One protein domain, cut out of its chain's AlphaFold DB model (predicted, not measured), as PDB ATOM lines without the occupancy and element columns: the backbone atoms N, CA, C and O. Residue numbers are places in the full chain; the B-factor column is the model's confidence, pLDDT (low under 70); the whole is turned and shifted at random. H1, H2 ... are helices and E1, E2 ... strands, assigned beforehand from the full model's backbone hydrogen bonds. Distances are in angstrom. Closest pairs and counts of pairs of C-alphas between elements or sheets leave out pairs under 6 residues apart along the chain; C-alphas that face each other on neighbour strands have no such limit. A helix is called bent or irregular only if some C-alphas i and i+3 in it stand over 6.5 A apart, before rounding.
ATOM      1  N   PHE A   8     174.100 264.730-104.108       27.34
ATOM      2  CA  PHE A   8     175.420 265.189-103.684       27.34
ATOM      3  C   PHE A   8     176.401 264.016-103.683       27.34
ATOM      4  O   PHE A   8     176.435 263.233-102.736       27.34
ATOM      5  N   VAL A   9     177.232 263.899-104.722       30.52
ATOM      6  CA  VAL A   9     178.393 262.997-104.685       30.52
ATOM      7  C   VAL A   9     179.627 263.837-104.376       30.52
ATOM      8  O   VAL A   9     180.167 264.531-105.239       30.52
ATOM      9  N   ARG A  10     180.054 263.799-103.110       23.27
ATOM     10  CA  ARG A  10     181.326 264.377-102.658       23.27
ATOM     11  C   ARG A  10     182.426 263.349-102.917       23.27
ATOM     12  O   ARG A  10     182.443 262.316-102.251       23.27
ATOM     13  N   THR A  11     183.352 263.621-103.831       32.84
ATOM     14  CA  THR A  11     184.655 262.941-103.826       32.84
ATOM     15  C   THR A  11     185.727 263.874-103.280       32.84
ATOM     16  O   THR A  11     185.511 265.074-103.122       32.84
ATOM     17  N   TYR A  12     186.887 263.314-102.938       27.12
ATOM     18  CA  TYR A  12     187.981 264.038-102.285       27.12
ATOM     19  C   TYR A  12     188.557 265.199-103.124       27.12
ATOM     20  O   TYR A  12     189.238 266.038-102.546       27.12
ATOM     21  N   ASN A  13     188.246 265.281-104.431       26.70
ATOM     22  CA  ASN A  13     188.773 266.293-105.360       26.70
ATOM     23  C   ASN A  13     187.728 267.005-106.257       26.70
ATOM     24  O   ASN A  13     188.100 268.007-106.862       26.70
ATOM     25  N   TYR A  14     186.456 266.560-106.337       29.31
ATOM     26  CA  TYR A  14     185.362 267.200-107.114       29.31
ATOM     27  C   TYR A  14     183.979 266.963-106.473       29.31
ATOM     28  O   TYR A  14     183.777 265.988-105.748       29.31
ATOM     29  N   ALA A  15     183.011 267.849-106.736       28.56
ATOM     30  CA  ALA A  15     181.613 267.672-106.342       28.56
ATOM     31  C   ALA A  15     180.744 267.530-107.601       28.56
ATOM     32  O   ALA A  15     180.521 268.499-108.323       28.56
ATOM     33  N   LEU A  16     180.239 266.325-107.875       32.88
ATOM     34  CA  LEU A  16     179.300 266.125-108.979       32.88
ATOM     35  C   LEU A  16     177.912 266.593-108.523       32.88
ATOM     36  O   LEU A  16     177.258 265.912-107.734       32.88
ATOM     37  N   TYR A  17     177.482 267.765-108.998       31.80
ATOM     38  CA  TYR A  17     176.193 268.355-108.643       31.80
ATOM     39  C   TYR A  17     175.166 268.158-109.765       31.80
ATOM     40  O   TYR A  17     174.973 268.997-110.638       31.80
ATOM     41  N   MET A  18     174.453 267.034-109.748       33.22
ATOM     42  CA  MET A  18     173.282 266.877-110.614       33.22
ATOM     43  C   MET A  18     172.079 267.554-109.945       33.22
ATOM     44  O   MET A  18     171.408 266.944-109.117       33.22
ATOM     45  N   ALA A  19     171.788 268.811-110.291       30.03
ATOM     46  CA  ALA A  19     170.562 269.479-109.854       30.03
ATOM     47  C   ALA A  19     169.507 269.523-110.957       30.03
ATOM     48  O   ALA A  19     169.448 270.440-111.775       30.03
ATOM     49  N   VAL A  20     168.589 268.563-110.924       31.05
ATOM     50  CA  VAL A  20     167.313 268.703-111.628       31.05
ATOM     51  C   VAL A  20     166.436 269.656-110.804       31.05
ATOM     52  O   VAL A  20     165.701 269.232-109.923       31.05
ATOM     53  N   ILE A  21     166.554 270.968-111.034       30.28
ATOM     54  CA  ILE A  21     165.699 271.963-110.363       30.28
ATOM     55  C   ILE A  21     164.334 271.991-111.061       30.28
ATOM     56  O   ILE A  21     164.170 272.650-112.088       30.28
ATOM     57  N   GLU A  22     163.354 271.283-110.501       28.56
ATOM     58  CA  GLU A  22     161.948 271.406-110.894       28.56
ATOM     59  C   GLU A  22     161.325 272.655-110.251       28.56
ATOM     60  O   GLU A  22     161.514 272.932-109.069       28.56
ATOM     61  N   ASN A  23     160.585 273.444-111.032       26.72
ATOM     62  CA  ASN A  23     159.876 274.620-110.529       26.72
ATOM     63  C   ASN A  23     158.437 274.212-110.160       26.72
ATOM     64  O   ASN A  23     157.669 273.829-111.042       26.72
ATOM     65  N   GLU A  24     158.067 274.298-108.877       28.64
ATOM     66  CA  GLU A  24     156.822 273.758-108.276       28.64
ATOM     67  C   GLU A  24     155.490 274.377-108.779       28.64
ATOM     68  O   GLU A  24     154.421 274.060-108.256       28.64
ATOM     69  N   TYR A  25     155.487 275.248-109.792       29.33
ATOM     70  CA  TYR A  25     154.312 276.076-110.102       29.33
ATOM     71  C   TYR A  25     153.385 275.588-111.223       29.33
ATOM     72  O   TYR A  25     152.315 276.169-111.399       29.33
ATOM     73  N   HIS A  26     153.702 274.504-111.936       28.47
ATOM     74  CA  HIS A  26     152.812 273.985-112.980       28.47
ATOM     75  C   HIS A  26     152.607 272.473-112.878       28.47
ATOM     76  O   HIS A  26     153.498 271.684-113.161       28.47
ATOM     77  N   LYS A  27     151.369 272.068-112.562       26.80
ATOM     78  CA  LYS A  27     150.885 270.675-112.622       26.80
ATOM     79  C   LYS A  27     150.721 270.133-114.058       26.80
ATOM     80  O   LYS A  27     150.157 269.061-114.238       26.80
ATOM     81  N   ASP A  28     151.271 270.833-115.052       24.84
ATOM     82  CA  ASP A  28     151.344 270.433-116.457       24.84
ATOM     83  C   ASP A  28     152.818 270.241-116.849       24.84
ATOM     84  O   ASP A  28     153.560 271.186-117.123       24.84
ATOM     85  N   TRP A  29     153.264 268.985-116.879       34.25
ATOM     86  CA  TRP A  29     154.671 268.569-116.984       34.25
ATOM     87  C   TRP A  29     155.331 268.771-118.367       34.25
ATOM     88  O   TRP A  29     156.302 268.087-118.703       34.25
ATOM     89  N   VAL A  30     154.829 269.690-119.196       27.97
ATOM     90  CA  VAL A  30     155.370 269.986-120.540       27.97
ATOM     91  C   VAL A  30     156.443 271.095-120.501       27.97
ATOM     92  O   VAL A  30     157.276 271.188-121.408       27.97
ATOM     93  N   MET A  31     156.519 271.867-119.411       27.83
ATOM     94  CA  MET A  31     157.326 273.096-119.306       27.83
ATOM     95  C   MET A  31     158.310 273.074-118.118       27.83
ATOM     96  O   MET A  31     158.355 274.000-117.318       27.83
ATOM     97  N   GLY A  32     159.103 272.007-117.979       30.61
ATOM     98  CA  GLY A  32     160.190 271.946-116.991       30.61
ATOM     99  C   GLY A  32     161.496 272.555-117.519       30.61
ATOM    100  O   GLY A  32     161.950 272.187-118.606       30.61
ATOM    101  N   TYR A  33     162.103 273.459-116.749       34.47
ATOM    102  CA  TYR A  33     163.519 273.821-116.869       34.47
ATOM    103  C   TYR A  33     164.363 272.722-116.217       34.47
ATOM    104  O   TYR A  33     163.956 272.161-115.209       34.47
ATOM    105  N   TRP A  34     165.536 272.420-116.766       38.28
ATOM    106  CA  TRP A  34     166.528 271.579-116.089       38.28
ATOM    107  C   TRP A  34     167.935 272.068-116.405       38.28
ATOM    108  O   TRP A  34     168.182 272.549-117.512       38.28
ATOM    109  N   VAL A  35     168.839 271.966-115.433       37.91
ATOM    110  CA  VAL A  35     170.238 272.393-115.526       37.91
ATOM    111  C   VAL A  35     171.133 271.215-115.136       37.91
ATOM    112  O   VAL A  35     171.050 270.742-114.017       37.91
ATOM    113  N   VAL A  36     171.984 270.713-116.032       41.66
ATOM    114  CA  VAL A  36     173.051 269.765-115.666       41.66
ATOM    115  C   VAL A  36     174.317 270.569-115.449       41.66
ATOM    116  O   VAL A  36     174.920 271.001-116.421       41.66
ATOM    117  N   GLU A  37     174.696 270.810-114.201       41.41
ATOM    118  CA  GLU A  37     175.912 271.543-113.851       41.41
ATOM    119  C   GLU A  37     176.959 270.587-113.267       41.41
ATOM    120  O   GLU A  37     176.905 270.209-112.109       41.41
ATOM    121  N   LEU A  38     177.955 270.190-114.055       41.53
ATOM    122  CA  LEU A  38     179.200 269.668-113.501       41.53
ATOM    123  C   LEU A  38     179.845 270.819-112.727       41.53
ATOM    124  O   LEU A  38     180.001 271.884-113.317       41.53
ATOM    125  N   LEU A  39     180.191 270.634-111.454       38.03
ATOM    126  CA  LEU A  39     180.867 271.640-110.634       38.03
ATOM    127  C   LEU A  39     182.220 271.102-110.147       38.03
ATOM    128  O   LEU A  39     182.427 269.890-110.065       38.03
ATOM    129  N   ASP A  40     183.149 271.990-109.814       36.44
ATOM    130  CA  ASP A  40     184.342 271.637-109.046       36.44
ATOM    131  C   ASP A  40     184.081 271.691-107.526       36.44
ATOM    132  O   ASP A  40     182.971 271.985-107.078       36.44
ATOM    133  N   LEU A  41     185.097 271.397-106.704       30.59
ATOM    134  CA  LEU A  41     184.977 271.457-105.235       30.59
ATOM    135  C   LEU A  41     184.670 272.847-104.672       30.59
ATOM    136  O   LEU A  41     184.217 272.949-103.532       30.59
ATOM    137  N   GLU A  42     184.933 273.899-105.441       33.66
ATOM    138  CA  GLU A  42     184.681 275.290-105.066       33.66
ATOM    139  C   GLU A  42     183.289 275.758-105.527       33.66
ATOM    140  O   GLU A  42     182.911 276.907-105.296       33.66
ATOM    141  N   GLY A  43     182.502 274.874-106.154       30.38
ATOM    142  CA  GLY A  43     181.180 275.192-106.691       30.38
ATOM    143  C   GLY A  43     181.228 275.952-108.019       30.38
ATOM    144  O   GLY A  43     180.211 276.512-108.437       30.38
ATOM    145  N   ARG A  44     182.380 275.989-108.699       38.44
ATOM    146  CA  ARG A  44     182.509 276.566-110.042       38.44
ATOM    147  C   ARG A  44     181.947 275.584-111.053       38.44
ATOM    148  O   ARG A  44     182.320 274.416-111.055       38.44
ATOM    149  N   VAL A  45     181.062 276.059-111.924       40.41
ATOM    150  CA  VAL A  45     180.566 275.261-113.050       40.41
ATOM    151  C   VAL A  45     181.755 274.858-113.900       40.41
ATOM    152  O   VAL A  45     182.534 275.727-114.237       40.41
ATOM    153  N   LEU A  46     181.877 273.565-114.195       36.38
ATOM    154  CA  LEU A  46     182.771 272.899-115.143       36.38
ATOM    155  C   LEU A  46     182.057 272.580-116.464       36.38
ATOM    156  O   LEU A  46     182.645 272.600-117.540       36.38
ATOM    157  N   MET A  47     180.763 272.274-116.395       39.62
ATOM    158  CA  MET A  47     179.916 272.026-117.559       39.62
ATOM    159  C   MET A  47     178.471 272.339-117.188       39.62
ATOM    160  O   MET A  47     177.931 271.671-116.328       39.62
ATOM    161  N   SER A  48     177.820 273.304-117.829       40.25
ATOM    162  CA  SER A  48     176.398 273.611-117.607       40.25
ATOM    163  C   SER A  48     175.581 273.237-118.842       40.25
ATOM    164  O   SER A  48     175.853 273.767-119.915       40.25
ATOM    165  N   LEU A  49     174.528 272.436-118.680       42.22
ATOM    166  CA  LEU A  49     173.527 272.101-119.690       42.22
ATOM    167  C   LEU A  49     172.151 272.611-119.252       42.22
ATOM    168  O   LEU A  49     171.494 271.967-118.442       42.22
ATOM    169  N   ARG A  50     171.664 273.736-119.779       43.16
ATOM    170  CA  ARG A  50     170.355 274.286-119.354       43.16
ATOM    171  C   ARG A  50     169.286 274.136-120.425       43.16
ATOM    172  O   ARG A  50     169.488 274.631-121.532       43.16
ATOM    173  N   ARG A  51     168.121 273.569-120.092       37.31
ATOM    174  CA  ARG A  51     166.870 273.751-120.851       37.31
ATOM    175  C   ARG A  51     166.226 275.066-120.425       37.31
ATOM    176  O   ARG A  51     165.982 275.270-119.241       37.31
ATOM    177  N   THR A  52     165.941 275.940-121.387       34.91
ATOM    178  CA  THR A  52     165.165 277.176-121.176       34.91
ATOM    179  C   THR A  52     163.736 277.025-121.726       34.91
ATOM    180  O   THR A  52     163.493 276.137-122.539       34.91
ATOM    181  N   GLU A  53     162.782 277.875-121.314       32.03
ATOM    182  CA  GLU A  53     161.400 277.949-121.868       32.03
ATOM    183  C   GLU A  53     161.343 278.250-123.376       32.03
ATOM    184  O   GLU A  53     160.307 278.125-124.024       32.03
ATOM    185  N   LEU A  54     162.465 278.672-123.949       29.66
ATOM    186  CA  LEU A  54     162.643 278.886-125.375       29.66
ATOM    187  C   LEU A  54     163.416 277.712-125.976       29.66
ATOM    188  O   LEU A  54     164.034 276.937-125.249       29.66
ATOM    189  N   PRO A  55     163.412 277.535-127.306       27.73
ATOM    190  CA  PRO A  55     163.996 276.365-127.921       27.73
ATOM    191  C   PRO A  55     165.530 276.475-127.938       27.73
ATOM    192  O   PRO A  55     166.091 276.404-129.018       27.73
ATOM    193  N   PHE A  56     166.206 276.569-126.791       27.38
ATOM    194  CA  PHE A  56     167.664 276.633-126.653       27.38
ATOM    195  C   PHE A  56     168.134 275.745-125.492       27.38
ATOM    196  O   PHE A  56     167.523 275.727-124.420       27.38
ATOM    197  N   LEU A  57     169.212 275.005-125.750       31.52
ATOM    198  CA  LEU A  57     169.973 274.210-124.798       31.52
ATOM    199  C   LEU A  57     171.409 274.737-124.850       31.52
ATOM    200  O   LEU A  57     172.070 274.563-125.871       31.52
ATOM    201  N   ASN A  58     171.858 275.403-123.790       31.75
ATOM    202  CA  ASN A  58     173.222 275.926-123.707       31.75
ATOM    203  C   ASN A  58     174.105 274.883-123.032       31.75
ATOM    204  O   ASN A  58     173.838 274.543-121.881       31.75
ATOM    205  N   LEU A  59     175.109 274.390-123.762       33.91
ATOM    206  CA  LEU A  59     176.218 273.595-123.244       33.91
ATOM    207  C   LEU A  59     177.421 274.532-123.106       33.91
ATOM    208  O   LEU A  59     177.876 275.093-124.101       33.91
ATOM    209  N   SER A  60     177.903 274.732-121.887       33.88
ATOM    210  CA  SER A  60     179.033 275.622-121.598       33.88
ATOM    211  C   SER A  60     180.042 274.868-120.748       33.88
ATOM    212  O   SER A  60     179.667 274.420-119.670       33.88
ATOM    213  N   PHE A  61     181.274 274.714-121.233       33.62
ATOM    214  CA  PHE A  61     182.386 274.115-120.493       33.62
ATOM    215  C   PHE A  61     183.201 275.205-119.795       33.62
ATOM    216  O   PHE A  61     183.287 276.328-120.289       33.62
ATOM    217  N   TYR A  62     183.800 274.866-118.667       34.69
ATOM    218  CA  TYR A  62     184.573 275.764-117.824       34.69
ATOM    219  C   TYR A  62     185.722 274.963-117.201       34.69
ATOM    220  O   TYR A  62     185.506 273.868-116.684       34.69
ATOM    221  N   ASP A  63     186.938 275.502-117.237       34.75
ATOM    222  CA  ASP A  63     188.100 274.908-116.575       34.75
ATOM    223  C   ASP A  63     188.628 275.866-115.489       34.75
ATOM    224  O   ASP A  63     189.121 276.947-115.817       34.75
ATOM    225  N   PRO A  64     188.516 275.505-114.204       32.34
ATOM    226  CA  PRO A  64     188.965 276.315-113.087       32.34
ATOM    227  C   PRO A  64     190.453 276.158-112.747       32.34
ATOM    228  O   PRO A  64     190.971 276.978-111.991       32.34
ATOM    229  N   SER A 158     182.743 277.987-130.652       69.88
ATOM    230  CA  SER A 158     182.357 276.572-130.616       69.88
ATOM    231  C   SER A 158     183.484 275.670-131.132       69.88
ATOM    232  O   SER A 158     183.713 274.607-130.566       69.88
ATOM    233  N   GLU A 159     184.199 276.098-132.173       75.69
ATOM    234  CA  GLU A 159     185.356 275.400-132.740       75.69
ATOM    235  C   GLU A 159     186.477 275.181-131.723       75.69
ATOM    236  O   GLU A 159     186.971 274.061-131.595       75.69
ATOM    237  N   GLU A 160     186.840 276.224-130.973       69.44
ATOM    238  CA  GLU A 160     187.828 276.120-129.893       69.44
ATOM    239  C   GLU A 160     187.354 275.143-128.813       69.44
ATOM    240  O   GLU A 160     188.131 274.302-128.368       69.44
ATOM    241  N   GLY A 161     186.065 275.167-128.458       73.00
ATOM    242  CA  GLY A 161     185.486 274.204-127.521       73.00
ATOM    243  C   GLY A 161     185.681 272.746-127.957       73.00
ATOM    244  O   GLY A 161     186.151 271.929-127.167       73.00
ATOM    245  N   TYR A 162     185.381 272.414-129.219       76.38
ATOM    246  CA  TYR A 162     185.611 271.060-129.748       76.38
ATOM    247  C   TYR A 162     187.099 270.702-129.823       76.38
ATOM    248  O   TYR A 162     187.459 269.556-129.549       76.38
ATOM    249  N   PHE A 163     187.959 271.667-130.156       76.56
ATOM    250  CA  PHE A 163     189.410 271.474-130.192       76.56
ATOM    251  C   PHE A 163     189.998 271.141-128.811       76.56
ATOM    252  O   PHE A 163     190.953 270.373-128.723       76.56
ATOM    253  N   LEU A 164     189.410 271.668-127.733       77.19
ATOM    254  CA  LEU A 164     189.864 271.436-126.357       77.19
ATOM    255  C   LEU A 164     189.382 270.105-125.750       77.19
ATOM    256  O   LEU A 164     189.931 269.671-124.737       77.19
ATOM    257  N   LEU A 165     188.398 269.422-126.352       80.56
ATOM    258  CA  LEU A 165     187.825 268.179-125.807       80.56
ATOM    259  C   LEU A 165     188.841 267.056-125.530       80.56
ATOM    260  O   LEU A 165     188.687 266.394-124.500       80.56
ATOM    261  N   PRO A 166     189.863 266.801-126.374       84.38
ATOM    262  CA  PRO A 166     190.881 265.799-126.067       84.38
ATOM    263  C   PRO A 166     191.641 266.130-124.780       84.38
ATOM    264  O   PRO A 166     191.722 265.290-123.886       84.38
ATOM    265  N   GLY A 167     192.106 267.378-124.647       78.19
ATOM    266  CA  GLY A 167     192.789 267.850-123.443       78.19
ATOM    267  C   GLY A 167     191.882 267.801-122.213       78.19
ATOM    268  O   GLY A 167     192.311 267.375-121.146       78.19
ATOM    269  N   TYR A 168     190.598 268.133-122.366       79.50
ATOM    270  CA  TYR A 168     189.617 268.009-121.286       79.50
ATOM    271  C   TYR A 168     189.423 266.551-120.833       79.50
ATOM    272  O   TYR A 168     189.421 266.267-119.636       79.50
ATOM    273  N   CYS A 169     189.334 265.601-121.770       83.12
ATOM    274  CA  CYS A 169     189.285 264.173-121.442       83.12
ATOM    275  C   CYS A 169     190.541 263.717-120.683       83.12
ATOM    276  O   CYS A 169     190.446 262.912-119.756       83.12
ATOM    277  N   GLU A 170     191.720 264.205-121.074       82.94
ATOM    278  CA  GLU A 170     192.972 263.933-120.362       82.94
ATOM    279  C   GLU A 170     192.944 264.499-118.944       82.94
ATOM    280  O   GLU A 170     193.245 263.767-118.003       82.94
ATOM    281  N   GLN A 171     192.498 265.745-118.765       80.69
ATOM    282  CA  GLN A 171     192.359 266.350-117.440       80.69
ATOM    283  C   GLN A 171     191.379 265.582-116.550       80.69
ATOM    284  O   GLN A 171     191.691 265.349-115.384       80.69
ATOM    285  N   ILE A 172     190.241 265.106-117.074       78.94
ATOM    286  CA  ILE A 172     189.320 264.251-116.304       78.94
ATOM    287  C   ILE A 172     190.044 263.006-115.785       78.94
ATOM    288  O   ILE A 172     189.965 262.709-114.596       78.94
ATOM    289  N   LYS A 173     190.778 262.303-116.653       84.38
ATOM    290  CA  LYS A 173     191.499 261.074-116.283       84.38
ATOM    291  C   LYS A 173     192.643 261.329-115.301       84.38
ATOM    292  O   LYS A 173     192.907 260.489-114.448       84.38
ATOM    293  N   LEU A 174     193.322 262.472-115.415       79.94
ATOM    294  CA  LEU A 174     194.397 262.870-114.502       79.94
ATOM    295  C   LEU A 174     193.865 263.223-113.110       79.94
ATOM    296  O   LEU A 174     194.476 262.878-112.102       79.94
ATOM    297  N   THR A 175     192.738 263.926-113.060       76.44
ATOM    298  CA  THR A 175     192.180 264.484-111.822       76.44
ATOM    299  C   THR A 175     191.263 263.514-111.081       76.44
ATOM    300  O   THR A 175     191.203 263.534-109.851       76.44
ATOM    301  N   ASN A 176     190.589 262.634-111.822       76.50
ATOM    302  CA  ASN A 176     189.763 261.546-111.315       76.50
ATOM    303  C   ASN A 176     190.233 260.238-111.963       76.50
ATOM    304  O   ASN A 176     189.639 259.803-112.960       76.50
ATOM    305  N   PRO A 177     191.297 259.620-111.418       81.56
ATOM    306  CA  PRO A 177     191.766 258.311-111.862       81.56
ATOM    307  C   PRO A 177     190.609 257.305-111.944       81.56
ATOM    308  O   PRO A 177     189.636 257.432-111.207       81.56
ATOM    309  N   GLU A 178     190.691 256.344-112.863       88.50
ATOM    310  CA  GLU A 178     189.625 255.373-113.196       88.50
ATOM    311  C   GLU A 178     188.372 255.944-113.888       88.50
ATOM    312  O   GLU A 178     187.530 255.184-114.372       88.50
ATOM    313  N   SER A 179     188.255 257.268-114.050       84.62
ATOM    314  CA  SER A 179     187.200 257.836-114.896       84.62
ATOM    315  C   SER A 179     187.433 257.488-116.365       84.62
ATOM    316  O   SER A 179     188.550 257.555-116.883       84.62
ATOM    317  N   ILE A 180     186.353 257.186-117.079       92.50
ATOM    318  CA  ILE A 180     186.381 256.912-118.512       92.50
ATOM    319  C   ILE A 180     186.020 258.207-119.232       92.50
ATOM    320  O   ILE A 180     184.879 258.652-119.188       92.50
ATOM    321  N   ALA A 181     186.989 258.812-119.913       90.50
ATOM    322  CA  ALA A 181     186.765 259.987-120.746       90.50
ATOM    323  C   ALA A 181     187.586 259.888-122.031       90.50
ATOM    324  O   ALA A 181     188.817 259.751-122.004       90.50
ATOM    325  N   HIS A 182     186.896 259.950-123.166       93.88
ATOM    326  CA  HIS A 182     187.535 259.922-124.475       93.88
ATOM    327  C   HIS A 182     186.662 260.558-125.550       93.88
ATOM    328  O   HIS A 182     185.430 260.522-125.494       93.88
ATOM    329  N   VAL A 183     187.347 261.121-126.540       91.88
ATOM    330  CA  VAL A 183     186.771 261.742-127.724       91.88
ATOM    331  C   VAL A 183     187.279 261.010-128.960       91.88
ATOM    332  O   VAL A 183     188.466 260.706-129.069       91.88
ATOM    333  N   SER A 184     186.368 260.726-129.881       91.25
ATOM    334  CA  SER A 184     186.651 260.126-131.179       91.25
ATOM    335  C   SER A 184     186.544 261.193-132.256       91.25
ATOM    336  O   SER A 184     185.586 261.976-132.279       91.25
ATOM    337  N   THR A 185     187.513 261.202-133.167       88.56
ATOM    338  CA  THR A 185     187.548 262.105-134.317       88.56
ATOM    339  C   THR A 185     187.629 261.324-135.621       88.56
ATOM    340  O   THR A 185     188.263 260.272-135.687       88.56
ATOM    341  N   LEU A 186     187.016 261.857-136.674       85.62
ATOM    342  CA  LEU A 186     186.968 261.254-137.999       85.62
ATOM    343  C   LEU A 186     187.811 262.053-138.998       85.62
ATOM    344  O   LEU A 186     187.701 263.275-139.074       85.62
ATOM    345  N   GLY A 187     188.558 261.337-139.841       81.62
ATOM    346  CA  GLY A 187     189.290 261.919-140.966       81.62
ATOM    347  C   GLY A 187     190.590 262.619-140.573       81.62
ATOM    348  O   GLY A 187     190.978 262.668-139.410       81.62
ATOM    349  N   SER A 188     191.285 263.152-141.578       79.00
ATOM    350  CA  SER A 188     192.562 263.859-141.406       79.00
ATOM    351  C   SER A 188     192.411 265.256-140.800       79.00
ATOM    352  O   SER A 188     193.399 265.857-140.393       79.00
ATOM    353  N   ASP A 189     191.191 265.792-140.787       77.31
ATOM    354  CA  ASP A 189     190.838 267.099-140.238       77.31
ATOM    355  C   ASP A 189     190.395 267.031-138.767       77.31
ATOM    356  O   ASP A 189     189.976 268.045-138.212       77.31
ATOM    357  N   ASN A 190     190.511 265.859-138.125       79.25
ATOM    358  CA  ASN A 190     190.148 265.624-136.725       79.25
ATOM    359  C   ASN A 190     188.734 266.115-136.380       79.25
ATOM    360  O   ASN A 190     188.497 266.679-135.308       79.25
ATOM    361  N   ARG A 191     187.769 265.905-137.282       85.06
ATOM    362  CA  ARG A 191     186.385 266.310-137.023       85.06
ATOM    363  C   ARG A 191     185.809 265.509-135.874       85.06
ATOM    364  O   ARG A 191     185.900 264.286-135.864       85.06
ATOM    365  N   PHE A 192     185.175 266.206-134.940       87.62
ATOM    366  CA  PHE A 192     184.456 265.586-133.839       87.62
ATOM    367  C   PHE A 192     183.459 264.537-134.346       87.62
ATOM    368  O   PHE A 192     182.675 264.819-135.254       87.62
ATOM    369  N   GLN A 193     183.477 263.355-133.736       90.44
ATOM    370  CA  GLN A 193     182.520 262.289-134.013       90.44
ATOM    371  C   GLN A 193     181.730 261.947-132.750       90.44
ATOM    372  O   GLN A 193     180.505 262.061-132.729       90.44
ATOM    373  N   HIS A 194     182.439 261.581-131.679       94.00
ATOM    374  CA  HIS A 194     181.820 261.137-130.437       94.00
ATOM    375  C   HIS A 194     182.592 261.613-129.212       94.00
ATOM    376  O   HIS A 194     183.817 261.674-129.228       94.00
ATOM    377  N   LEU A 195     181.881 261.882-128.123       92.56
ATOM    378  CA  LEU A 195     182.436 262.037-126.778       92.56
ATOM    379  C   LEU A 195     181.733 261.046-125.868       92.56
ATOM    380  O   LEU A 195     180.507 260.974-125.913       92.56
ATOM    381  N   PHE A 196     182.469 260.350-125.012       96.06
ATOM    382  CA  PHE A 196     181.891 259.556-123.931       96.06
ATOM    383  C   PHE A 196     182.621 259.852-122.631       96.06
ATOM    384  O   PHE A 196     183.857 259.813-122.589       96.06
ATOM    385  N   ILE A 197     181.840 260.136-121.590       89.56
ATOM    386  CA  ILE A 197     182.330 260.433-120.249       89.56
ATOM    387  C   ILE A 197     181.511 259.644-119.224       89.56
ATOM    388  O   ILE A 197     180.279 259.695-119.206       89.56
ATOM    389  N   ALA A 198     182.221 258.971-118.328       88.94
ATOM    390  CA  ALA A 198     181.709 258.417-117.088       88.94
ATOM    391  C   ALA A 198     182.752 258.619-115.987       88.94
ATOM    392  O   ALA A 198     183.909 258.226-116.132       88.94
ATOM    393  N   PHE A 199     182.349 259.251-114.890       84.69
ATOM    394  CA  PHE A 199     183.242 259.485-113.760       84.69
ATOM    395  C   PHE A 199     183.350 258.232-112.900       84.69
ATOM    396  O   PHE A 199     182.343 257.560-112.680       84.69
ATOM    397  N   ASP A 200     184.532 257.963-112.350       82.44
ATOM    398  CA  ASP A 200     184.750 256.845-111.420       82.44
ATOM    399  C   ASP A 200     183.733 256.867-110.263       82.44
ATOM    400  O   ASP A 200     183.066 255.878-109.969       82.44
ATOM    401  N   ALA A 201     183.485 258.054-109.704       79.12
ATOM    402  CA  ALA A 201     182.473 258.268-108.673       79.12
ATOM    403  C   ALA A 201     181.060 257.835-109.104       79.12
ATOM    404  O   ALA A 201     180.321 257.249-108.313       79.12
ATOM    405  N   SER A 202     180.684 258.110-110.358       85.12
ATOM    406  CA  SER A 202     179.398 257.691-110.920       85.12
ATOM    407  C   SER A 202     179.335 256.176-111.100       85.12
ATOM    408  O   SER A 202     178.312 255.561-110.803       85.12
ATOM    409  N   ILE A 203     180.435 255.563-111.543       85.00
ATOM    410  CA  ILE A 203     180.542 254.111-111.727       85.00
ATOM    411  C   ILE A 203     180.365 253.399-110.378       85.00
ATOM    412  O   ILE A 203     179.550 252.482-110.271       85.00
ATOM    413  N   TRP A 204     181.056 253.859-109.333       83.81
ATOM    414  CA  TRP A 204     180.919 253.306-107.982       83.81
ATOM    415  C   TRP A 204     179.561 253.593-107.347       83.81
ATOM    416  O   TRP A 204     178.968 252.695-106.749       83.81
ATOM    417  N   GLY A 205     179.047 254.816-107.490       84.19
ATOM    418  CA  GLY A 205     177.743 255.195-106.946       84.19
ATOM    419  C   GLY A 205     176.601 254.363-107.533       84.19
ATOM    420  O   GLY A 205     175.693 253.960-106.806       84.19
ATOM    421  N   PHE A 206     176.694 253.998-108.815       86.00
ATOM    422  CA  PHE A 206     175.716 253.125-109.462       86.00
ATOM    423  C   PHE A 206     175.618 251.733-108.824       86.00
ATOM    424  O   PHE A 206     174.536 251.156-108.806       86.00
ATOM    425  N   LEU A 207     176.691 251.211-108.222       86.12
ATOM    426  CA  LEU A 207     176.634 249.924-107.512       86.12
ATOM    427  C   LEU A 207     175.727 249.962-106.270       86.12
ATOM    428  O   LEU A 207     175.328 248.910-105.779       86.12
ATOM    429  N   SER A 208     175.411 251.159-105.767       85.38
ATOM    430  CA  SER A 208     174.456 251.374-104.671       85.38
ATOM    431  C   SER A 208     173.073 251.825-105.162       85.38
ATOM    432  O   SER A 208     172.174 252.023-104.349       85.38
ATOM    433  N   CYS A 209     172.900 252.007-106.474       86.50
ATOM    434  CA  CYS A 209     171.628 252.371-107.089       86.50
ATOM    435  C   CYS A 209     170.760 251.131-107.340       86.50
ATOM    436  O   CYS A 209     171.222 249.985-107.306       86.50
ATOM    437  N   LEU A 210     169.487 251.362-107.654       86.62
ATOM    438  CA  LEU A 210     168.638 250.318-108.210       86.62
ATOM    439  C   LEU A 210     169.254 249.815-109.528       86.62
ATOM    440  O   LEU A 210     169.739 250.624-110.319       86.62
ATOM    441  N   PRO A 211     169.193 248.505-109.839       89.56
ATOM    442  CA  PRO A 211     169.720 247.940-111.087       89.56
ATOM    443  C   PRO A 211     168.803 248.228-112.286       89.56
ATOM    444  O   PRO A 211     168.429 247.354-113.073       89.56
ATOM    445  N   LEU A 212     168.412 249.491-112.396       89.12
ATOM    446  CA  LEU A 212     167.503 250.053-113.364       89.12
ATOM    447  C   LEU A 212     168.240 251.175-114.096       89.12
ATOM    448  O   LEU A 212     168.773 252.093-113.473       89.12
ATOM    449  N   ILE A 213     168.272 251.090-115.423       92.25
ATOM    450  CA  ILE A 213     168.980 252.034-116.286       92.25
ATOM    451  C   ILE A 213     167.996 252.689-117.255       92.25
ATOM    452  O   ILE A 213     167.394 252.024-118.097       92.25
ATOM    453  N   GLY A 214     167.872 254.008-117.169       90.44
ATOM    454  CA  GLY A 214     167.148 254.844-118.115       90.44
ATOM    455  C   GLY A 214     168.061 255.350-119.221       90.44
ATOM    456  O   GLY A 214     169.077 255.994-118.948       90.44
ATOM    457  N   LEU A 215     167.674 255.100-120.471       90.69
ATOM    458  CA  LEU A 215     168.362 255.596-121.661       90.69
ATOM    459  C   LEU A 215     167.609 256.794-122.240       90.69
ATOM    460  O   LEU A 215     166.433 256.691-122.604       90.69
ATOM    461  N   GLY A 216     168.298 257.927-122.345       85.38
ATOM    462  CA  GLY A 216     167.720 259.191-122.792       85.38
ATOM    463  C   GLY A 216     168.562 259.888-123.854       85.38
ATOM    464  O   GLY A 216     169.755 259.634-123.993       85.38
ATOM    465  N   ALA A 217     167.928 260.788-124.603       84.38
ATOM    466  CA  ALA A 217     168.615 261.658-125.547       84.38
ATOM    467  C   ALA A 217     168.021 263.066-125.531       84.38
ATOM    468  O   ALA A 217     166.801 263.231-125.493       84.38
ATOM    469  N   ILE A 218     168.888 264.072-125.604       78.94
ATOM    470  CA  ILE A 218     168.523 265.486-125.644       78.94
ATOM    471  C   ILE A 218     169.221 266.125-126.841       78.94
ATOM    472  O   ILE A 218     170.442 266.076-126.957       78.94
ATOM    473  N   GLN A 219     168.453 266.755-127.728       74.31
ATOM    474  CA  GLN A 219     169.032 267.489-128.847       74.31
ATOM    475  C   GLN A 219     169.706 268.773-128.344       74.31
ATOM    476  O   GLN A 219     169.059 269.635-127.739       74.31
ATOM    477  N   LEU A 220     171.006 268.891-128.606       70.88
ATOM    478  CA  LEU A 220     171.803 270.073-128.317       70.88
ATOM    479  C   LEU A 220     171.441 271.189-129.292       70.88
ATOM    480  O   LEU A 220     171.189 270.958-130.476       70.88
ATOM    481  N   LYS A 221     171.438 272.423-128.794       61.75
ATOM    482  CA  LYS A 221     171.136 273.603-129.607       61.75
ATOM    483  C   LYS A 221     172.340 274.519-129.613       61.75
ATOM    484  O   LYS A 221     172.371 275.543-128.945       61.75
ATOM    485  N   SER A 222     173.339 274.078-130.359       66.56
ATOM    486  CA  SER A 222     174.595 274.773-130.611       66.56
ATOM    487  C   SER A 222     174.697 275.142-132.094       66.56
ATOM    488  O   SER A 222     173.848 274.756-132.905       66.56
ATOM    489  N   LYS A 223     175.772 275.843-132.466       68.06
ATOM    490  CA  LYS A 223     176.124 276.129-133.864       68.06
ATOM    491  C   LYS A 223     176.163 274.871-134.745       68.06
ATOM    492  O   LYS A 223     175.761 274.933-135.902       68.06
ATOM    493  N   TYR A 224     176.630 273.753-134.194       70.25
ATOM    494  CA  TYR A 224     176.814 272.487-134.910       70.25
ATOM    495  C   TYR A 224     175.694 271.480-134.673       70.25
ATOM    496  O   TYR A 224     175.743 270.379-135.214       70.25
ATOM    497  N   LEU A 225     174.676 271.862-133.890       69.12
ATOM    498  CA  LEU A 225     173.691 270.935-133.343       69.12
ATOM    499  C   LEU A 225     174.405 269.765-132.633       69.12
ATOM    500  O   LEU A 225     175.563 269.871-132.229       69.12
ATOM    501  N   GLY A 226     173.688 268.685-132.369       80.25
ATOM    502  CA  GLY A 226     174.222 267.519-131.680       80.25
ATOM    503  C   GLY A 226     173.151 266.833-130.857       80.25
ATOM    504  O   GLY A 226     172.045 267.350-130.679       80.25
ATOM    505  N   THR A 227     173.476 265.665-130.332       82.62
ATOM    506  CA  THR A 227     172.625 264.942-129.392       82.62
ATOM    507  C   THR A 227     173.451 264.519-128.191       82.62
ATOM    508  O   THR A 227     174.474 263.859-128.334       82.62
ATOM    509  N   LEU A 228     172.985 264.890-127.004       85.88
ATOM    510  CA  LEU A 228     173.468 264.361-125.742       85.88
ATOM    511  C   LEU A 228     172.713 263.071-125.437       85.88
ATOM    512  O   LEU A 228     171.499 263.102-125.240       85.88
ATOM    513  N   LEU A 229     173.425 261.956-125.406       90.56
ATOM    514  CA  LEU A 229     172.939 260.659-124.960       90.56
ATOM    515  C   LEU A 229     173.241 260.508-123.470       90.56
ATOM    516  O   LEU A 229     174.311 260.896-123.003       90.56
ATOM    517  N   LEU A 230     172.287 259.970-122.721       87.94
ATOM    518  CA  LEU A 230     172.335 259.903-121.263       87.94
ATOM    519  C   LEU A 230     172.019 258.491-120.789       87.94
ATOM    520  O   LEU A 230     171.090 257.850-121.293       87.94
ATOM    521  N   VAL A 231     172.761 258.060-119.774       91.69
ATOM    522  CA  VAL A 231     172.487 256.860-118.989       91.69
ATOM    523  C   VAL A 231     172.243 257.295-117.558       91.69
ATOM    524  O   VAL A 231     173.129 257.836-116.896       91.69
ATOM    525  N   THR A 232     171.027 257.056-117.091       86.44
ATOM    526  CA  THR A 232     170.589 257.423-115.745       86.44
ATOM    527  C   THR A 232     170.140 256.195-114.973       86.44
ATOM    528  O   THR A 232     169.765 255.191-115.572       86.44
ATOM    529  N   SER A 233     170.185 256.268-113.656       86.44
ATOM    530  CA  SER A 233     169.657 255.273-112.732       86.44
ATOM    531  C   SER A 233     168.894 255.984-111.614       86.44
ATOM    532  O   SER A 233     168.707 257.200-111.675       86.44
ATOM    533  N   PHE A 234     168.440 255.228-110.624       79.38
ATOM    534  CA  PHE A 234     167.764 255.750-109.446       79.38
ATOM    535  C   PHE A 234     168.529 255.310-108.210       79.38
ATOM    536  O   PHE A 234     168.810 254.118-108.055       79.38
ATOM    537  N   ASP A 235     168.891 256.268-107.366       80.38
ATOM    538  CA  ASP A 235     169.482 255.962-106.071       80.38
ATOM    539  C   ASP A 235     168.422 255.415-105.091       80.38
ATOM    540  O   ASP A 235     167.254 255.219-105.438       80.38
ATOM    541  N   ALA A 236     168.845 255.096-103.868       78.38
ATOM    542  CA  ALA A 236     167.961 254.546-102.842       78.38
ATOM    543  C   ALA A 236     166.902 255.546-102.331       78.38
ATOM    544  O   ALA A 236     165.940 255.117-101.696       78.38
ATOM    545  N   ASP A 237     167.072 256.839-102.619       79.81
ATOM    546  CA  ASP A 237     166.180 257.930-102.219       79.81
ATOM    547  C   ASP A 237     165.286 258.390-103.393       79.81
ATOM    548  O   ASP A 237     164.775 259.512-103.395       79.81
ATOM    549  N   ASP A 238     165.106 257.530-104.404       73.56
ATOM    550  CA  ASP A 238     164.362 257.791-105.647       73.56
ATOM    551  C   ASP A 238     164.916 258.970-106.482       73.56
ATOM    552  O   ASP A 238     164.259 259.476-107.400       73.56
ATOM    553  N   GLY A 239     166.147 259.403-106.205       72.12
ATOM    554  CA  GLY A 239     166.845 260.459-106.926       72.12
ATOM    555  C   GLY A 239     167.369 259.986-108.280       72.12
ATOM    556  O   GLY A 239     167.879 258.875-108.426       72.12
ATOM    557  N   LEU A 240     167.273 260.845-109.302       72.44
ATOM    558  CA  LEU A 240     167.849 260.555-110.614       72.44
ATOM    559  C   LEU A 240     169.379 260.640-110.547       72.44
ATOM    560  O   LEU A 240     169.953 261.711-110.343       72.44
ATOM    561  N   PHE A 241     170.039 259.522-110.810       77.81
ATOM    562  CA  PHE A 241     171.486 259.390-110.757       77.81
ATOM    563  C   PHE A 241     172.084 259.320-112.166       77.81
ATOM    564  O   PHE A 241     171.658 258.504-112.981       77.81
ATOM    565  N   LEU A 242     173.084 260.148-112.488       82.56
ATOM    566  CA  LEU A 242     173.765 260.097-113.788       82.56
ATOM    567  C   LEU A 242     174.953 259.128-113.738       82.56
ATOM    568  O   LEU A 242     175.940 259.385-113.047       82.56
ATOM    569  N   LEU A 243     174.879 258.055-114.528       87.31
ATOM    570  CA  LEU A 243     175.959 257.076-114.652       87.31
ATOM    571  C   LEU A 243     176.990 257.504-115.705       87.31
ATOM    572  O   LEU A 243     178.189 257.529-115.440       87.31
ATOM    573  N   ALA A 244     176.520 257.828-116.908       91.56
ATOM    574  CA  ALA A 244     177.374 258.181-118.035       91.56
ATOM    575  C   ALA A 244     176.620 259.057-119.034       91.56
ATOM    576  O   ALA A 244     175.385 259.028-119.116       91.56
ATOM    577  N   PHE A 245     177.363 259.804-119.842       91.81
ATOM    578  CA  PHE A 245     176.801 260.547-120.959       91.81
ATOM    579  C   PHE A 245     177.735 260.545-122.159       91.81
ATOM    580  O   PHE A 245     178.940 260.310-122.053       91.81
ATOM    581  N   GLY A 246     177.165 260.827-123.323       91.88
ATOM    582  CA  GLY A 246     177.932 260.983-124.540       91.88
ATOM    583  C   GLY A 246     177.357 262.048-125.448       91.88
ATOM    584  O   GLY A 246     176.160 262.318-125.427       91.88
ATOM    585  N   ILE A 247     178.215 262.670-126.245       88.81
ATOM    586  CA  ILE A 247     177.808 263.649-127.252       88.81
ATOM    587  C   ILE A 247     178.075 263.046-128.618       88.81
ATOM    588  O   ILE A 247     179.169 262.551-128.881       88.81
ATOM    589  N   VAL A 248     177.065 263.103-129.477       91.06
ATOM    590  CA  VAL A 248     177.129 262.644-130.864       91.06
ATOM    591  C   VAL A 248     176.597 263.736-131.789       91.06
ATOM    592  O   VAL A 248     175.863 264.629-131.357       91.06
ATOM    593  N   ASP A 249     176.958 263.680-133.063       87.75
ATOM    594  CA  ASP A 249     176.501 264.624-134.087       87.75
ATOM    595  C   ASP A 249     174.985 264.525-134.344       87.75
ATOM    596  O   ASP A 249     174.285 265.537-134.436       87.75
ATOM    597  N   VAL A 250     174.444 263.305-134.388       89.19
ATOM    598  CA  VAL A 250     173.023 263.046-134.647       89.19
ATOM    599  C   VAL A 250     172.517 261.819-133.892       89.19
ATOM    600  O   VAL A 250     173.244 260.863-133.639       89.19
ATOM    601  N   GLN A 251     171.233 261.806-133.542       89.19
ATOM    602  CA  GLN A 251     170.602 260.617-132.983       89.19
ATOM    603  C   GLN A 251     170.254 259.617-134.098       89.19
ATOM    604  O   GLN A 251     169.207 259.740-134.733       89.19
ATOM    605  N   ASN A 252     171.108 258.619-134.315       91.62
ATOM    606  CA  ASN A 252     170.874 257.522-135.258       91.62
ATOM    607  C   ASN A 252     171.204 256.158-134.616       91.62
ATOM    608  O   ASN A 252     171.687 256.089-133.483       91.62
ATOM    609  N   ASP A 253     170.909 255.075-135.334       93.38
ATOM    610  CA  ASP A 253     171.088 253.708-134.833       93.38
ATOM    611  C   ASP A 253     172.568 253.366-134.583       93.38
ATOM    612  O   ASP A 253     172.889 252.691-133.606       93.38
ATOM    613  N   GLU A 254     173.481 253.870-135.417       94.31
ATOM    614  CA  GLU A 254     174.928 253.654-135.289       94.31
ATOM    615  C   GLU A 254     175.494 254.309-134.022       94.31
ATOM    616  O   GLU A 254     176.183 253.659-133.236       94.31
ATOM    617  N   ASN A 255     175.134 255.566-133.769       94.81
ATOM    618  CA  ASN A 255     175.562 256.330-132.604       94.81
ATOM    619  C   ASN A 255     174.990 255.747-131.304       94.81
ATOM    620  O   ASN A 255     175.685 255.711-130.290       94.81
ATOM    621  N   TRP A 256     173.761 255.221-131.324       95.44
ATOM    622  CA  TRP A 256     173.224 254.464-130.189       95.44
ATOM    623  C   TRP A 256     173.952 253.141-129.968       95.44
ATOM    624  O   TRP A 256     174.262 252.797-128.829       95.44
ATOM    625  N   MET A 257     174.248 252.406-131.039       96.00
ATOM    626  CA  MET A 257     174.996 251.152-130.962       96.00
ATOM    627  C   MET A 257     176.408 251.374-130.402       96.00
ATOM    628  O   MET A 257     176.872 250.585-129.573       96.00
ATOM    629  N   TRP A 258     177.072 252.452-130.822       96.25
ATOM    630  CA  TRP A 258     178.352 252.893-130.276       96.25
ATOM    631  C   TRP A 258     178.226 253.244-128.788       96.25
ATOM    632  O   TRP A 258     178.916 252.646-127.964       96.25
ATOM    633  N   PHE A 259     177.278 254.107-128.418       96.81
ATOM    634  CA  PHE A 259     177.100 254.546-127.032       96.81
ATOM    635  C   PHE A 259     176.797 253.385-126.076       96.81
ATOM    636  O   PHE A 259     177.378 253.286-124.996       96.81
ATOM    637  N   LEU A 260     175.938 252.451-126.495       96.50
ATOM    638  CA  LEU A 260     175.636 251.237-125.732       96.50
ATOM    639  C   LEU A 260     176.820 250.266-125.677       96.50
ATOM    640  O   LEU A 260     176.917 249.487-124.734       96.50
ATOM    641  N   SER A 261     177.729 250.309-126.656       96.12
ATOM    642  CA  SER A 261     178.982 249.553-126.589       96.12
ATOM    643  C   SER A 261     179.924 250.121-125.535       96.12
ATOM    644  O   SER A 261     180.514 249.338-124.796       96.12
ATOM    645  N   GLU A 262     180.039 251.446-125.431       96.12
ATOM    646  CA  GLU A 262     180.835 252.081-124.372       96.12
ATOM    647  C   GLU A 262     180.228 251.837-122.989       96.12
ATOM    648  O   GLU A 262     180.940 251.447-122.063       96.12
ATOM    649  N   LEU A 263     178.899 251.936-122.862       95.31
ATOM    650  CA  LEU A 263     178.211 251.579-121.621       95.31
ATOM    651  C   LEU A 263     178.432 250.108-121.240       95.31
ATOM    652  O   LEU A 263     178.647 249.805-120.071       95.31
ATOM    653  N   HIS A 264     178.385 249.188-122.208       93.75
ATOM    654  CA  HIS A 264     178.627 247.771-121.937       93.75
ATOM    655  C   HIS A 264     180.034 247.539-121.395       93.75
ATOM    656  O   HIS A 264     180.170 246.898-120.363       93.75
ATOM    657  N   LYS A 265     181.064 248.101-122.043       92.62
ATOM    658  CA  LYS A 265     182.455 247.994-121.570       92.62
ATOM    659  C   LYS A 265     182.606 248.523-120.142       92.62
ATOM    660  O   LYS A 265     183.250 247.879-119.320       92.62
ATOM    661  N   LEU A 266     181.982 249.665-119.846       91.88
ATOM    662  CA  LEU A 266     181.982 250.267-118.512       91.88
ATOM    663  C   LEU A 266     181.384 249.323-117.461       91.88
ATOM    664  O   LEU A 266     181.961 249.139-116.391       91.88
ATOM    665  N   LEU A 267     180.224 248.731-117.752       89.62
ATOM    666  CA  LEU A 267     179.534 247.840-116.816       89.62
ATOM    667  C   LEU A 267     180.226 246.476-116.705       89.62
ATOM    668  O   LEU A 267     180.236 245.884-115.628       89.62
ATOM    669  N   GLU A 268     180.855 246.007-117.784       85.50
ATOM    670  CA  GLU A 268     181.566 244.729-117.833       85.50
ATOM    671  C   GLU A 268     182.717 244.674-116.814       85.50
ATOM    672  O   GLU A 268     182.905 243.656-116.142       85.50
ATOM    673  N   MET A 269     183.402 245.804-116.594       77.50
ATOM    674  CA  MET A 269     184.450 245.951-115.572       77.50
ATOM    675  C   MET A 269     183.959 245.677-114.140       77.50
ATOM    676  O   MET A 269     184.767 245.388-113.260       77.50
ATOM    677  N   ASN A 270     182.646 245.741-113.898       76.31
ATOM    678  CA  ASN A 270     182.026 245.574-112.583       76.31
ATOM    679  C   ASN A 270     180.996 244.426-112.539       76.31
ATOM    680  O   ASN A 270     180.201 244.351-111.600       76.31
ATOM    681  N   THR A 271     181.016 243.520-113.527       69.62
ATOM    682  CA  THR A 271     179.984 242.480-113.734       69.62
ATOM    683  C   THR A 271     179.701 241.631-112.497       69.62
ATOM    684  O   THR A 271     178.549 241.310-112.230       69.62
ATOM    685  N   GLU A 272     180.719 241.295-111.698       70.56
ATOM    686  CA  GLU A 272     180.544 240.460-110.497       70.56
ATOM    687  C   GLU A 272     179.675 241.121-109.412       70.56
ATOM    688  O   GLU A 272     179.130 240.432-108.551       70.56
ATOM    689  N   LYS A 273     179.536 242.452-109.447       66.81
ATOM    690  CA  LYS A 273     178.803 243.247-108.450       66.81
ATOM    691  C   LYS A 273     177.439 243.725-108.941       66.81
ATOM    692  O   LYS A 273     176.653 244.220-108.138       66.81
ATOM    693  N   ILE A 274     177.161 243.612-110.239       71.00
ATOM    694  CA  ILE A 274     175.950 244.159-110.852       71.00
ATOM    695  C   ILE A 274     174.915 243.032-110.995       71.00
ATOM    696  O   ILE A 274     175.165 242.061-111.712       71.00
ATOM    697  N   PRO A 275     173.747 243.127-110.332       75.94
ATOM    698  CA  PRO A 275     172.684 242.144-110.495       75.94
ATOM    699  C   PRO A 275     172.014 242.292-111.871       75.94
ATOM    700  O   PRO A 275     172.374 243.144-112.683       75.94
ATOM    701  N   LEU A 276     171.012 241.455-112.150       84.38
ATOM    702  CA  LEU A 276     170.289 241.482-113.422       84.38
ATOM    703  C   LEU A 276     169.723 242.883-113.723       84.38
ATOM    704  O   LEU A 276     168.834 243.368-113.024       84.38
ATOM    705  N   LEU A 277     170.217 243.504-114.795       90.94
ATOM    706  CA  LEU A 277     169.834 244.855-115.185       90.94
ATOM    707  C   LEU A 277     168.464 244.890-115.865       90.94
ATOM    708  O   LEU A 277     168.124 244.038-116.694       90.94
ATOM    709  N   THR A 278     167.707 245.943-115.568       92.94
ATOM    710  CA  THR A 278     166.557 246.356-116.375       92.94
ATOM    711  C   THR A 278     166.879 247.679-117.057       92.94
ATOM    712  O   THR A 278     167.176 248.666-116.393       92.94
ATOM    713  N   LEU A 279     166.817 247.716-118.385       93.56
ATOM    714  CA  LEU A 279     166.979 248.935-119.170       93.56
ATOM    715  C   LEU A 279     165.610 249.419-119.630       93.56
ATOM    716  O   LEU A 279     164.775 248.615-120.050       93.56
ATOM    717  N   PHE A 280     165.392 250.727-119.616       91.00
ATOM    718  CA  PHE A 280     164.193 251.321-120.181       91.00
ATOM    719  C   PHE A 280     164.504 252.520-121.074       91.00
ATOM    720  O   PHE A 280     165.388 253.329-120.796       91.00
ATOM    721  N   SER A 281     163.780 252.618-122.184       89.56
ATOM    722  CA  SER A 281     163.974 253.655-123.203       89.56
ATOM    723  C   SER A 281     162.662 253.982-123.914       89.56
ATOM    724  O   SER A 281     161.621 253.412-123.600       89.56
ATOM    725  N   ASN A 282     162.688 254.887-124.892       84.44
ATOM    726  CA  ASN A 282     161.602 254.990-125.873       84.44
ATOM    727  C   ASN A 282     161.657 253.837-126.897       84.44
ATOM    728  O   ASN A 282     162.597 253.033-126.885       84.44
ATOM    729  N   GLU A 283     160.665 253.776-127.787       81.81
ATOM    730  CA  GLU A 283     160.514 252.718-128.799       81.81
ATOM    731  C   GLU A 283     161.435 252.883-130.023       81.81
ATOM    732  O   GLU A 283     161.256 252.231-131.054       81.81
ATOM    733  N   LYS A 284     162.460 253.745-129.949       84.94
ATOM    734  CA  LYS A 284     163.363 253.957-131.085       84.94
ATOM    735  C   LYS A 284     164.143 252.682-131.396       84.94
ATOM    736  O   LYS A 284     164.899 252.180-130.561       84.94
ATOM    737  N   LYS A 285     164.015 252.222-132.643       85.75
ATOM    738  CA  LYS A 285     164.609 250.980-133.153       85.75
ATOM    739  C   LYS A 285     166.098 250.832-132.818       85.75
ATOM    740  O   LYS A 285     166.478 249.806-132.268       85.75
ATOM    741  N   GLY A 286     166.915 251.862-133.053       87.19
ATOM    742  CA  GLY A 286     168.345 251.825-132.734       87.19
ATOM    743  C   GLY A 286     168.666 251.525-131.270       87.19
ATOM    744  O   GLY A 286     169.636 250.825-130.989       87.19
ATOM    745  N   ILE A 287     167.830 251.987-130.333       90.56
ATOM    746  CA  ILE A 287     168.008 251.687-128.907       90.56
ATOM    747  C   ILE A 287     167.609 250.244-128.625       90.56
ATOM    748  O   ILE A 287     168.379 249.511-128.015       90.56
ATOM    749  N   VAL A 288     166.435 249.820-129.101       92.38
ATOM    750  CA  VAL A 288     165.928 248.449-128.913       92.38
ATOM    751  C   VAL A 288     166.937 247.422-129.432       92.38
ATOM    752  O   VAL A 288     167.297 246.481-128.724       92.38
ATOM    753  N   ASP A 289     167.419 247.610-130.660       93.19
ATOM    754  CA  ASP A 289     168.361 246.695-131.303       93.19
ATOM    755  C   ASP A 289     169.737 246.745-130.626       93.19
ATOM    756  O   ASP A 289     170.368 245.704-130.418       93.19
ATOM    757  N   GLY A 290     170.183 247.937-130.216       93.88
ATOM    758  CA  GLY A 290     171.426 248.114-129.477       93.88
ATOM    759  C   GLY A 290     171.409 247.433-128.106       93.88
ATOM    760  O   GLY A 290     172.366 246.737-127.763       93.88
ATOM    761  N   VAL A 291     170.309 247.563-127.354       94.19
ATOM    762  CA  VAL A 291     170.123 246.912-126.047       94.19
ATOM    763  C   VAL A 291     170.092 245.399-126.214       94.19
ATOM    764  O   VAL A 291     170.836 244.712-125.522       94.19
ATOM    765  N   LYS A 292     169.335 244.867-127.180       93.69
ATOM    766  CA  LYS A 292     169.315 243.419-127.468       93.69
ATOM    767  C   LYS A 292     170.702 242.862-127.794       93.69
ATOM    768  O   LYS A 292     171.018 241.745-127.398       93.69
ATOM    769  N   ARG A 293     171.525 243.622-128.526       94.62
ATOM    770  CA  ARG A 293     172.884 243.199-128.902       94.62
ATOM    771  C   ARG A 293     173.895 243.301-127.767       94.62
ATOM    772  O   ARG A 293     174.772 242.447-127.696       94.62
ATOM    773  N   LYS A 294     173.839 244.362-126.958       94.19
ATOM    774  CA  LYS A 294     174.862 244.637-125.933       94.19
ATOM    775  C   LYS A 294     174.485 244.119-124.561       94.19
ATOM    776  O   LYS A 294     175.365 243.725-123.823       94.19
ATOM    777  N   PHE A 295     173.204 244.033-124.249       92.88
ATOM    778  CA  PHE A 295     172.708 243.561-122.962       92.88
ATOM    779  C   PHE A 295     171.714 242.405-123.164       92.88
ATOM    780  O   PHE A 295     170.553 242.527-122.780       92.88
ATOM    781  N   PRO A 296     172.134 241.273-123.769       90.75
ATOM    782  CA  PRO A 296     171.225 240.178-124.118       90.75
ATOM    783  C   PRO A 296     170.590 239.498-122.896       90.75
ATOM    784  O   PRO A 296     169.513 238.918-123.006       90.75
ATOM    785  N   SER A 297     171.246 239.560-121.735       89.06
ATOM    786  CA  SER A 297     170.720 239.052-120.467       89.06
ATOM    787  C   SER A 297     169.768 240.030-119.778       89.06
ATOM    788  O   SER A 297     169.013 239.617-118.904       89.06
ATOM    789  N   ALA A 298     169.780 241.312-120.146       91.38
ATOM    790  CA  ALA A 298     169.008 242.330-119.455       91.38
ATOM    791  C   ALA A 298     167.549 242.377-119.921       91.38
ATOM    792  O   ALA A 298     167.218 242.147-121.087       91.38
ATOM    793  N   SER A 299     166.657 242.750-119.006       92.06
ATOM    794  CA  SER A 299     165.273 243.053-119.366       92.06
ATOM    795  C   SER A 299     165.192 244.432-120.012       92.06
ATOM    796  O   SER A 299     165.574 245.419-119.395       92.06
ATOM    797  N   HIS A 300     164.636 244.528-121.220       93.81
ATOM    798  CA  HIS A 300     164.314 245.816-121.842       93.81
ATOM    799  C   HIS A 300     162.830 246.154-121.661       93.81
ATOM    800  O   HIS A 300     161.965 245.285-121.813       93.81
ATOM    801  N   ARG A 301     162.529 247.397-121.284       92.12
ATOM    802  CA  ARG A 301     161.174 247.929-121.087       92.12
ATOM    803  C   ARG A 301     161.029 249.278-121.784       92.12
ATOM    804  O   ARG A 301     162.010 249.968-122.049       92.12
ATOM    805  N   PHE A 302     159.795 249.682-122.047       87.88
ATOM    806  CA  PHE A 302     159.514 250.994-122.611       87.88
ATOM    807  C   PHE A 302     159.130 251.985-121.521       87.88
ATOM    808  O   PHE A 302     158.404 251.673-120.579       87.88
ATOM    809  N   CYS A 303     159.645 253.202-121.647       85.62
ATOM    810  CA  CYS A 303     159.321 254.296-120.757       85.62
ATOM    811  C   CYS A 303     157.853 254.683-120.953       85.62
ATOM    812  O   CYS A 303     157.485 255.222-121.999       85.62
TER     813      CYS A 303
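This is residues 8 to 64 and 158 to 303 of the 348 residues of the protein "MULE domain-containing protein" of Kingdonia uniflora (UniProt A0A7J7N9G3). A twisted sheet of seven strands, E6 to E12, makes the core, with H3 and H4 side by side on one face and H1 over the E6 edge on the other. A smaller sheet, E1 to E5, stands loosely on H1's side with its strands crossing those of the core; short H2 bridges the two sheets, and residues 25 to 30 stick out. The printed part has 203 residues, four named helices and twelve named strands, in the order E1 E2 E3 E4 E5 H1 E6 E7 H2 E8 E9 E10 H3 E11 H4 E12, a mixed class. The large sheet is mixed, ordered E6 E7 E10 E9 E8 E11 E12; the small one, E1 E2 E3 E4 E5, is antiparallel. The whole is compact, with a radius of gyration of the C-alphas of 16.7 A and spans of 49 by 42 by 36 A.

E1, residues 8 to 10, begins at C-alpha 8 (175.420, 265.189, -103.684). E2 is 14 to 18, E3 34 to 40, E4 45 to 51 and E5 57 to 61. H1, 158 to 175, is 24.4 A long and irregular: C-alphas 163 and 166 are 7.2 A apart. E6 is 180 to 186, E7 191 to 198, H2 200 to 206, E8 212 to 219, 23.4 A, E9 227 to 234 and E10 240 to 248, which bends by 68 degrees at 243. H3, 253 to 268, is 21.9 A long; E11 is 278 to 281, H4 285 to 294, and E12, 299 to 302, ends at C-alpha 302 (159.514, 250.994, -122.611).

E8 E9 E10 form a meander, each strand the antiparallel neighbour of the one before, with N 216 to O 230 at 3.0 A and N 229 to O 246 at 2.8 A. E7 is antiparallel to E10, N 195 to O 247 at 2.9 A, and to E6 in a hairpin, N 182 to O 196 at 3.1 A. E8 and E11 are parallel, N 213 to O 278 at 2.8 A, as are E11 and E12, N 279 to O 299 at 2.8 A. H3 and H4 touch at Asp 253 and Gly 286, closest C-alphas 3.9 A, at a shallow tilt of 30 degrees, the same way. H1 is on the opposite face, 9.0 A over the sheet. H2 is on both sheets. E1 to E5 form another meander, N 36 to O 49 at 2.8 A. Every O i to N i+4 pair is within hydrogen-bond range in H2, H3 and H4; in H1, 12 of 14.

Residues 65 to 157 are not printed; C-alphas 64 and 158 are 18.7 A apart. The link E2 to E3 is long. In the printed part 65 residues have pLDDT under 70, among them residues 8 to 64.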